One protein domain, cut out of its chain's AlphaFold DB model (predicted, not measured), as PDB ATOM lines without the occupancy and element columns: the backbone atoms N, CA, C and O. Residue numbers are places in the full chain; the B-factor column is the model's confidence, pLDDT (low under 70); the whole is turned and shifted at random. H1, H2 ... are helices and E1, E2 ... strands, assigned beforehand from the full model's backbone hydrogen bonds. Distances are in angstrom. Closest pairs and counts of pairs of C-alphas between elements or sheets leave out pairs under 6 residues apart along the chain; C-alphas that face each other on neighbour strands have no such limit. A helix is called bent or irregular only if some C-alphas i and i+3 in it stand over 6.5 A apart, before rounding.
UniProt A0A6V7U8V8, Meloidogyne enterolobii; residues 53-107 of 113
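Overview. This is residues 53 to 107 of the 113 residues of a protein of Meloidogyne enterolobii (UniProt A0A6V7U8V8). A two-stranded antiparallel ribbon, E1 beside E2, lies at one side of the model, and the longest helix, H3, lies at the opposite side. The short helix H1 meets H3 with its first residue, Glu 59, next to Ile 85 of H3, and stands at a steep angle to it, the short helix H2 touches no helix, and two loops swing wide, with residues 72 to 74 and 93 to 98 sticking out together with residues 69 to 71 of H2. The printed part has 55 residues, with three named helices and two named strands in the order E1, H1, H2, H3, E2, and its class is mixed, helices and strands. It is only just compact, close to loose, with a radius of gyration of the C-alphas of 11.7 A, and spans 30 by 27 by 19 A.

Along the chain. E1 is residues 53 to 56, 10.1 A long, and begins at C-alpha 53 at (305.308, 317.324, 263.416). E2 is residues 102 to 106, 13.3 A long, and ends at C-alpha 106 at (306.287, 321.016, 268.767). H1 is residues 59 to 64, 9.6 A long, and H2 is residues 66 to 71, 8.9 A long. H3 is residues 81 to 92, 16.6 A long, and begins at C-alpha 81 at (287.328, 330.884, 269.657). H1 is neither bent nor irregular, but only just: C-alphas 59 and 62 are 6.0 A apart.

Arrangement. E1 and E2 are antiparallel neighbours, with 145 degrees between their directions. The C-alphas of residues 54 and 104 face each other at 4.6 A. N 103 and O 55, at 2.8 A, and N 53 and O 105, at 3.0 A, are within hydrogen-bond range. H1 follows E1 after a tight link of 2 residues, and is apart from E2. H1 and H3 touch, their closest C-alphas being those of Glu 59 and Ile 85, 6.0 A apart. Their lines stand at a steep tilt of 47 degrees, and they run opposite ways. H1 and H2 meet only through their link, which is tight with 1 residue. H2 is apart from H3, E1 and E2, and H3 is apart from E1. In H2 and H3 every O i to N i+4 pair is within hydrogen-bond range; in H1 1 of 2 is.

Size, cuts and confidence. The two C-alphas farthest apart are those of Gln 95 and Ile 107, at 31.9 A, while the first and last printed C-alphas, of Glu 53 and Ile 107, are 6.8 A apart. The printed part has no cut. The links from H2 to H3 and from H3 to E2 have 9 residues each and are short. The mean pLDDT of the printed part is 93.0, and no printed residue is under 70.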
ATOM      1  N   GLU A  53     306.130 318.001 264.415       91.25
ATOM      2  CA  GLU A  53     305.308 317.324 263.416       91.25
ATOM      3  C   GLU A  53     304.593 318.323 262.501       91.25
ATOM      4  O   GLU A  53     304.282 319.444 262.911       91.25
ATOM      5  N   ILE A  54     304.313 317.895 261.264       92.62
ATOM      6  CA  ILE A  54     303.440 318.606 260.322       92.62
ATOM      7  C   ILE A  54     302.064 317.961 260.383       92.62
ATOM      8  O   ILE A  54     301.942 316.755 260.170       92.62
ATOM      9  N   ARG A  55     301.022 318.760 260.602       93.44
ATOM     10  CA  ARG A  55     299.632 318.294 260.528       93.44
ATOM     11  C   ARG A  55     298.707 319.373 259.987       93.44
ATOM     12  O   ARG A  55     299.082 320.541 259.932       93.44
ATOM     13  N   GLU A  56     297.498 318.991 259.586       95.00
ATOM     14  CA  GLU A  56     296.460 319.979 259.280       95.00
ATOM     15  C   GLU A  56     296.120 320.796 260.533       95.00
ATOM     16  O   GLU A  56     296.119 320.259 261.645       95.00
ATOM     17  N   LEU A  57     295.821 322.083 260.343       96.06
ATOM     18  CA  LEU A  57     295.299 322.965 261.390       96.06
ATOM     19  C   LEU A  57     294.036 322.351 262.001       96.06
ATOM     20  O   LEU A  57     293.167 321.892 261.258       96.06
ATOM     21  N   SER A  58     293.918 322.371 263.324       96.31
ATOM     22  CA  SER A  58     292.777 321.870 264.091       96.31
ATOM     23  C   SER A  58     292.174 322.954 264.980       96.31
ATOM     24  O   SER A  58     292.704 324.056 265.098       96.31
ATOM     25  N   GLU A  59     291.034 322.651 265.600       97.19
ATOM     26  CA  GLU A  59     290.341 323.601 266.474       97.19
ATOM     27  C   GLU A  59     291.152 323.902 267.741       97.19
ATOM     28  O   GLU A  59     291.158 325.032 268.223       97.19
ATOM     29  N   GLU A  60     291.901 322.914 268.239       95.94
ATOM     30  CA  GLU A  60     292.746 323.047 269.429       95.94
ATOM     31  C   GLU A  60     293.989 323.914 269.187       95.94
ATOM     32  O   GLU A  60     294.687 324.250 270.142       95.94
ATOM     33  N   ASP A  61     294.299 324.259 267.932       95.75
ATOM     34  CA  ASP A  61     295.411 325.163 267.623       95.75
ATOM     35  C   ASP A  61     295.102 326.612 268.013       95.75
ATOM     36  O   ASP A  61     296.031 327.379 268.262       95.75
ATOM     37  N   PHE A  62     293.817 326.968 268.153       96.00
ATOM     38  CA  PHE A  62     293.416 328.245 268.747       96.00
ATOM     39  C   PHE A  62     294.054 328.427 270.127       96.00
ATOM     40  O   PHE A  62     294.685 329.440 270.399       96.00
ATOM     41  N   ASP A  63     293.957 327.393 270.965       95.12
ATOM     42  CA  ASP A  63     294.458 327.394 272.339       95.12
ATOM     43  C   ASP A  63     295.990 327.159 272.413       95.12
ATOM     44  O   ASP A  63     296.583 327.222 273.490       95.12
ATOM     45  N   GLN A  64     296.650 326.880 271.277       94.38
ATOM     46  CA  GLN A  64     298.100 326.632 271.174       94.38
ATOM     47  C   GLN A  64     298.884 327.815 270.590       94.38
ATOM     48  O   GLN A  64     300.064 327.665 270.265       94.38
ATOM     49  N   GLY A  65     298.265 328.988 270.474       93.19
ATOM     50  CA  GLY A  65     298.955 330.197 270.034       93.19
ATOM     51  C   GLY A  65     298.918 330.433 268.520       93.19
ATOM     52  O   GLY A  65     299.811 331.086 267.977       93.19
ATOM     53  N   PHE A  66     297.966 329.833 267.793       95.31
ATOM     54  CA  PHE A  66     297.919 329.945 266.331       95.31
ATOM     55  C   PHE A  66     297.691 331.382 265.846       95.31
ATOM     56  O   PHE A  66     298.301 331.792 264.858       95.31
ATOM     57  N   LEU A  67     296.833 332.152 266.520       94.00
ATOM     58  CA  LEU A  67     296.557 333.535 266.121       94.00
ATOM     59  C   LEU A  67     297.744 334.445 266.437       94.00
ATOM     60  O   LEU A  67     298.163 335.215 265.582       94.00
ATOM     61  N   GLU A  68     298.364 334.258 267.596       93.69
ATOM     62  CA  GLU A  68     299.583 334.934 268.038       93.69
ATOM     63  C   GLU A  68     300.753 334.664 267.083       93.69
ATOM     64  O   GLU A  68     301.598 335.529 266.840       93.69
ATOM     65  N   LEU A  69     300.805 333.465 266.495       94.00
ATOM     66  CA  LEU A  69     301.757 333.152 265.435       94.00
ATOM     67  C   LEU A  69     301.440 333.918 264.140       94.00
ATOM     68  O   LEU A  69     302.360 334.413 263.490       94.00
ATOM     69  N   LEU A  70     300.165 334.035 263.756       94.31
ATOM     70  CA  LEU A  70     299.755 334.795 262.569       94.31
ATOM     71  C   LEU A  70     299.977 336.307 262.721       94.31
ATOM     72  O   LEU A  70     300.277 336.966 261.722       94.31
ATOM     73  N   GLU A  71     299.913 336.843 263.942       93.50
ATOM     74  CA  GLU A  71     300.209 338.254 264.238       93.50
ATOM     75  C   GLU A  71     301.620 338.676 263.820       93.50
ATOM     76  O   GLU A  71     301.850 339.833 263.469       93.50
ATOM     77  N   GLN A  72     302.565 337.732 263.788       93.88
ATOM     78  CA  GLN A  72     303.935 337.988 263.334       93.88
ATOM     79  C   GLN A  72     304.015 338.316 261.838       93.88
ATOM     80  O   GLN A  72     304.988 338.923 261.393       93.88
ATOM     81  N   LEU A  73     303.017 337.901 261.051       93.12
ATOM     82  CA  LEU A  73     302.955 338.149 259.612       93.12
ATOM     83  C   LEU A  73     302.131 339.396 259.274       93.12
ATOM     84  O   LEU A  73     302.466 340.132 258.349       93.12
ATOM     85  N   THR A  74     301.029 339.613 259.986       88.62
ATOM     86  CA  THR A  74     300.104 340.728 259.771       88.62
ATOM     87  C   THR A  74     299.283 340.954 261.028       88.62
ATOM     88  O   THR A  74     299.027 340.009 261.763       88.62
ATOM     89  N   SER A  75     298.798 342.177 261.253       86.69
ATOM     90  CA  SER A  75     297.841 342.439 262.329       86.69
ATOM     91  C   SER A  75     296.645 341.495 262.217       86.69
ATOM     92  O   SER A  75     295.932 341.514 261.209       86.69
ATOM     93  N   THR A  76     296.416 340.691 263.255       78.81
ATOM     94  CA  THR A  76     295.145 339.992 263.419       78.81
ATOM     95  C   THR A  76     294.236 340.841 264.290       78.81
ATOM     96  O   THR A  76     294.670 341.435 265.273       78.81
ATOM     97  N   LEU A  77     292.972 340.970 263.891       81.81
ATOM     98  CA  LEU A  77     291.960 341.539 264.774       81.81
ATOM     99  C   LEU A  77     291.651 340.533 265.892       81.81
ATOM    100  O   LEU A  77     291.908 339.341 265.712       81.81
ATOM    101  N   PRO A  78     291.062 340.971 267.016       88.06
ATOM    102  CA  PRO A  78     290.602 340.052 268.045       88.06
ATOM    103  C   PRO A  78     289.606 339.052 267.445       88.06
ATOM    104  O   PRO A  78     288.518 339.436 267.013       88.06
ATOM    105  N   VAL A  79     289.990 337.776 267.400       93.19
ATOM    106  CA  VAL A  79     289.146 336.675 266.922       93.19
ATOM    107  C   VAL A  79     288.772 335.810 268.117       93.19
ATOM    108  O   VAL A  79     289.635 335.312 268.837       93.19
ATOM    109  N   SER A  80     287.473 335.619 268.334       95.56
ATOM    110  CA  SER A  80     286.989 334.702 269.364       95.56
ATOM    111  C   SER A  80     287.180 333.244 268.939       95.56
ATOM    112  O   SER A  80     287.212 332.916 267.750       95.56
ATOM    113  N   ARG A  81     287.229 332.331 269.916       95.75
ATOM    114  CA  ARG A  81     287.328 330.884 269.657       95.75
ATOM    115  C   ARG A  81     286.224 330.389 268.724       95.75
ATOM    116  O   ARG A  81     286.481 329.611 267.812       95.75
ATOM    117  N   GLN A  82     285.000 330.873 268.928       96.94
ATOM    118  CA  GLN A  82     283.858 330.515 268.092       96.94
ATOM    119  C   GLN A  82     284.039 331.000 266.647       96.94
ATOM    120  O   GLN A  82     283.855 330.213 265.724       96.94
ATOM    121  N   GLN A  83     284.472 332.249 266.446       96.62
ATOM    122  CA  GLN A  83     284.737 332.794 265.108       96.62
ATOM    123  C   GLN A  83     285.834 332.011 264.377       96.62
ATOM    124  O   GLN A  83     285.713 331.742 263.181       96.62
ATOM    125  N   PHE A  84     286.890 331.611 265.090       96.19
ATOM    126  CA  PHE A  84     287.946 330.767 264.537       96.19
ATOM    127  C   PHE A  84     287.406 329.409 264.064       96.19
ATOM    128  O   PHE A  84     287.663 329.009 262.928       96.19
ATOM    129  N   ILE A  85     286.625 328.725 264.904       97.25
ATOM    130  CA  ILE A  85     286.047 327.408 264.600       97.25
ATOM    131  C   ILE A  85     285.079 327.495 263.419       97.25
ATOM    132  O   ILE A  85     285.200 326.733 262.459       97.25
ATOM    133  N   GLU A  86     284.160 328.461 263.442       97.56
ATOM    134  CA  GLU A  86     283.224 328.706 262.342       97.56
ATOM    135  C   GLU A  86     283.974 328.940 261.028       97.56
ATOM    136  O   GLU A  86     283.654 328.324 260.006       97.56
ATOM    137  N   ARG A  87     285.031 329.762 261.056       95.75
ATOM    138  CA  ARG A  87     285.846 330.021 259.871       95.75
ATOM    139  C   ARG A  87     286.575 328.768 259.392       95.75
ATOM    140  O   ARG A  87     286.577 328.496 258.191       95.75
ATOM    141  N   LEU A  88     287.155 327.987 260.301       95.88
ATOM    142  CA  LEU A  88     287.835 326.736 259.973       95.88
ATOM    143  C   LEU A  88     286.875 325.737 259.309       95.88
ATOM    144  O   LEU A  88     287.218 325.138 258.285       95.88
ATOM    145  N   HIS A  89     285.655 325.593 259.831       95.69
ATOM    146  CA  HIS A  89     284.632 324.742 259.223       95.69
ATOM    147  C   HIS A  89     284.193 325.246 257.852       95.69
ATOM    148  O   HIS A  89     284.122 324.444 256.923       95.69
ATOM    149  N   GLN A  90     283.951 326.550 257.696       95.19
ATOM    150  CA  GLN A  90     283.608 327.147 256.401       95.19
ATOM    151  C   GLN A  90     284.685 326.884 255.343       95.19
ATOM    152  O   GLN A  90     284.366 326.614 254.189       95.19
ATOM    153  N   MET A  91     285.965 326.955 255.719       94.31
ATOM    154  CA  MET A  91     287.075 326.664 254.807       94.31
ATOM    155  C   MET A  91     287.132 325.177 254.437       94.31
ATOM    156  O   MET A  91     287.401 324.836 253.286       94.31
ATOM    157  N   ARG A  92     286.848 324.284 255.391       93.00
ATOM    158  CA  ARG A  92     286.854 322.827 255.183       93.00
ATOM    159  C   ARG A  92     285.643 322.311 254.403       93.00
ATOM    160  O   ARG A  92     285.772 321.293 253.729       93.00
ATOM    161  N   SER A  93     284.492 322.976 254.495       92.75
ATOM    162  CA  SER A  93     283.242 322.536 253.861       92.75
ATOM    163  C   SER A  93     283.129 322.898 252.379       92.75
ATOM    164  O   SER A  93     282.211 322.422 251.710       92.75
ATOM    165  N   GLN A  94     284.048 323.712 251.845       92.06
ATOM    166  CA  GLN A  94     284.023 324.098 250.435       92.06
ATOM    167  C   GLN A  94     284.183 322.885 249.517       92.06
ATOM    168  O   GLN A  94     285.042 322.028 249.737       92.06
ATOM    169  N   GLN A  95     283.363 322.835 248.465       88.38
ATOM    170  CA  GLN A  95     283.451 321.824 247.418       88.38
ATOM    171  C   GLN A  95     283.687 322.488 246.052       88.38
ATOM    172  O   GLN A  95     282.870 323.310 245.637       88.38
ATOM    173  N   PRO A  96     284.781 322.142 245.343       87.88
ATOM    174  CA  PRO A  96     285.848 321.228 245.765       87.88
ATOM    175  C   PRO A  96     286.671 321.800 246.934       87.88
ATOM    176  O   PRO A  96     286.767 323.016 247.097       87.88
ATOM    177  N   ARG A  97     287.284 320.921 247.739       84.75
ATOM    178  CA  ARG A  97     288.142 321.345 248.856       84.75
ATOM    179  C   ARG A  97     289.333 322.132 248.305       84.75
ATOM    180  O   ARG A  97     290.144 321.580 247.569       84.75
ATOM    181  N   CYS A  98     289.421 323.410 248.656       89.38
ATOM    182  CA  CYS A  98     290.433 324.335 248.132       89.38
ATOM    183  C   CYS A  98     291.358 324.913 249.217       89.38
ATOM    184  O   CYS A  98     292.389 325.497 248.892       89.38
ATOM    185  N   TYR A  99     291.030 324.718 250.497       91.12
ATOM    186  CA  TYR A  99     291.844 325.176 251.620       91.12
ATOM    187  C   TYR A  99     292.571 324.013 252.302       91.12
ATOM    188  O   TYR A  99     291.952 323.086 252.835       91.12
ATOM    189  N   HIS A 100     293.901 324.111 252.327       92.38
ATOM    190  CA  HIS A 100     294.802 323.197 253.023       92.38
ATOM    191  C   HIS A 100     295.756 324.007 253.898       92.38
ATOM    192  O   HIS A 100     296.765 324.523 253.421       92.38
ATOM    193  N   ILE A 101     295.411 324.149 255.176       93.88
ATOM    194  CA  ILE A 101     296.257 324.833 256.152       93.88
ATOM    195  C   ILE A 101     296.999 323.769 256.948       93.88
ATOM    196  O   ILE A 101     296.372 322.931 257.598       93.88
ATOM    197  N   PHE A 102     298.326 323.819 256.897       94.56
ATOM    198  CA  PHE A 102     299.203 322.967 257.688       94.56
ATOM    199  C   PHE A 102     299.911 323.794 258.752       94.56
ATOM    200  O   PHE A 102     300.326 324.923 258.495       94.56
ATOM    201  N   VAL A 103     300.078 323.200 259.927       95.06
ATOM    202  CA  VAL A 103     300.866 323.742 261.031       95.06
ATOM    203  C   VAL A 103     302.050 322.827 261.305       95.06
ATOM    204  O   VAL A 103     301.961 321.606 261.145       95.06
ATOM    205  N   ILE A 104     303.161 323.428 261.724       94.81
ATOM    206  CA  ILE A 104     304.303 322.712 262.287       94.81
ATOM    207  C   ILE A 104     304.254 322.956 263.785       94.81
ATOM    208  O   ILE A 104     304.462 324.087 264.224       94.81
ATOM    209  N   ARG A 105     303.961 321.919 264.569       91.69
ATOM    210  CA  ARG A 105     303.871 322.050 266.028       91.69
ATOM    211  C   ARG A 105     304.947 321.243 266.724       91.69
ATOM    212  O   ARG A 105     305.352 320.190 266.237       91.69
ATOM    213  N   LYS A 106     305.375 321.737 267.883       91.81
ATOM    214  CA  LYS A 106     306.287 321.016 268.767       91.81
ATOM    215  C   LYS A 106     305.502 319.959 269.545       91.81
ATOM    216  O   LYS A 106     304.556 320.300 270.254       91.81
ATOM    217  N   ILE A 107     305.890 318.694 269.443       89.50
ATOM    218  CA  ILE A 107     305.317 317.607 270.237       89.50
ATOM    219  C   ILE A 107     306.050 317.507 271.574       89.50
ATOM    220  O   ILE A 107     307.277 317.442 271.643       89.50
TER     221      ILE A 107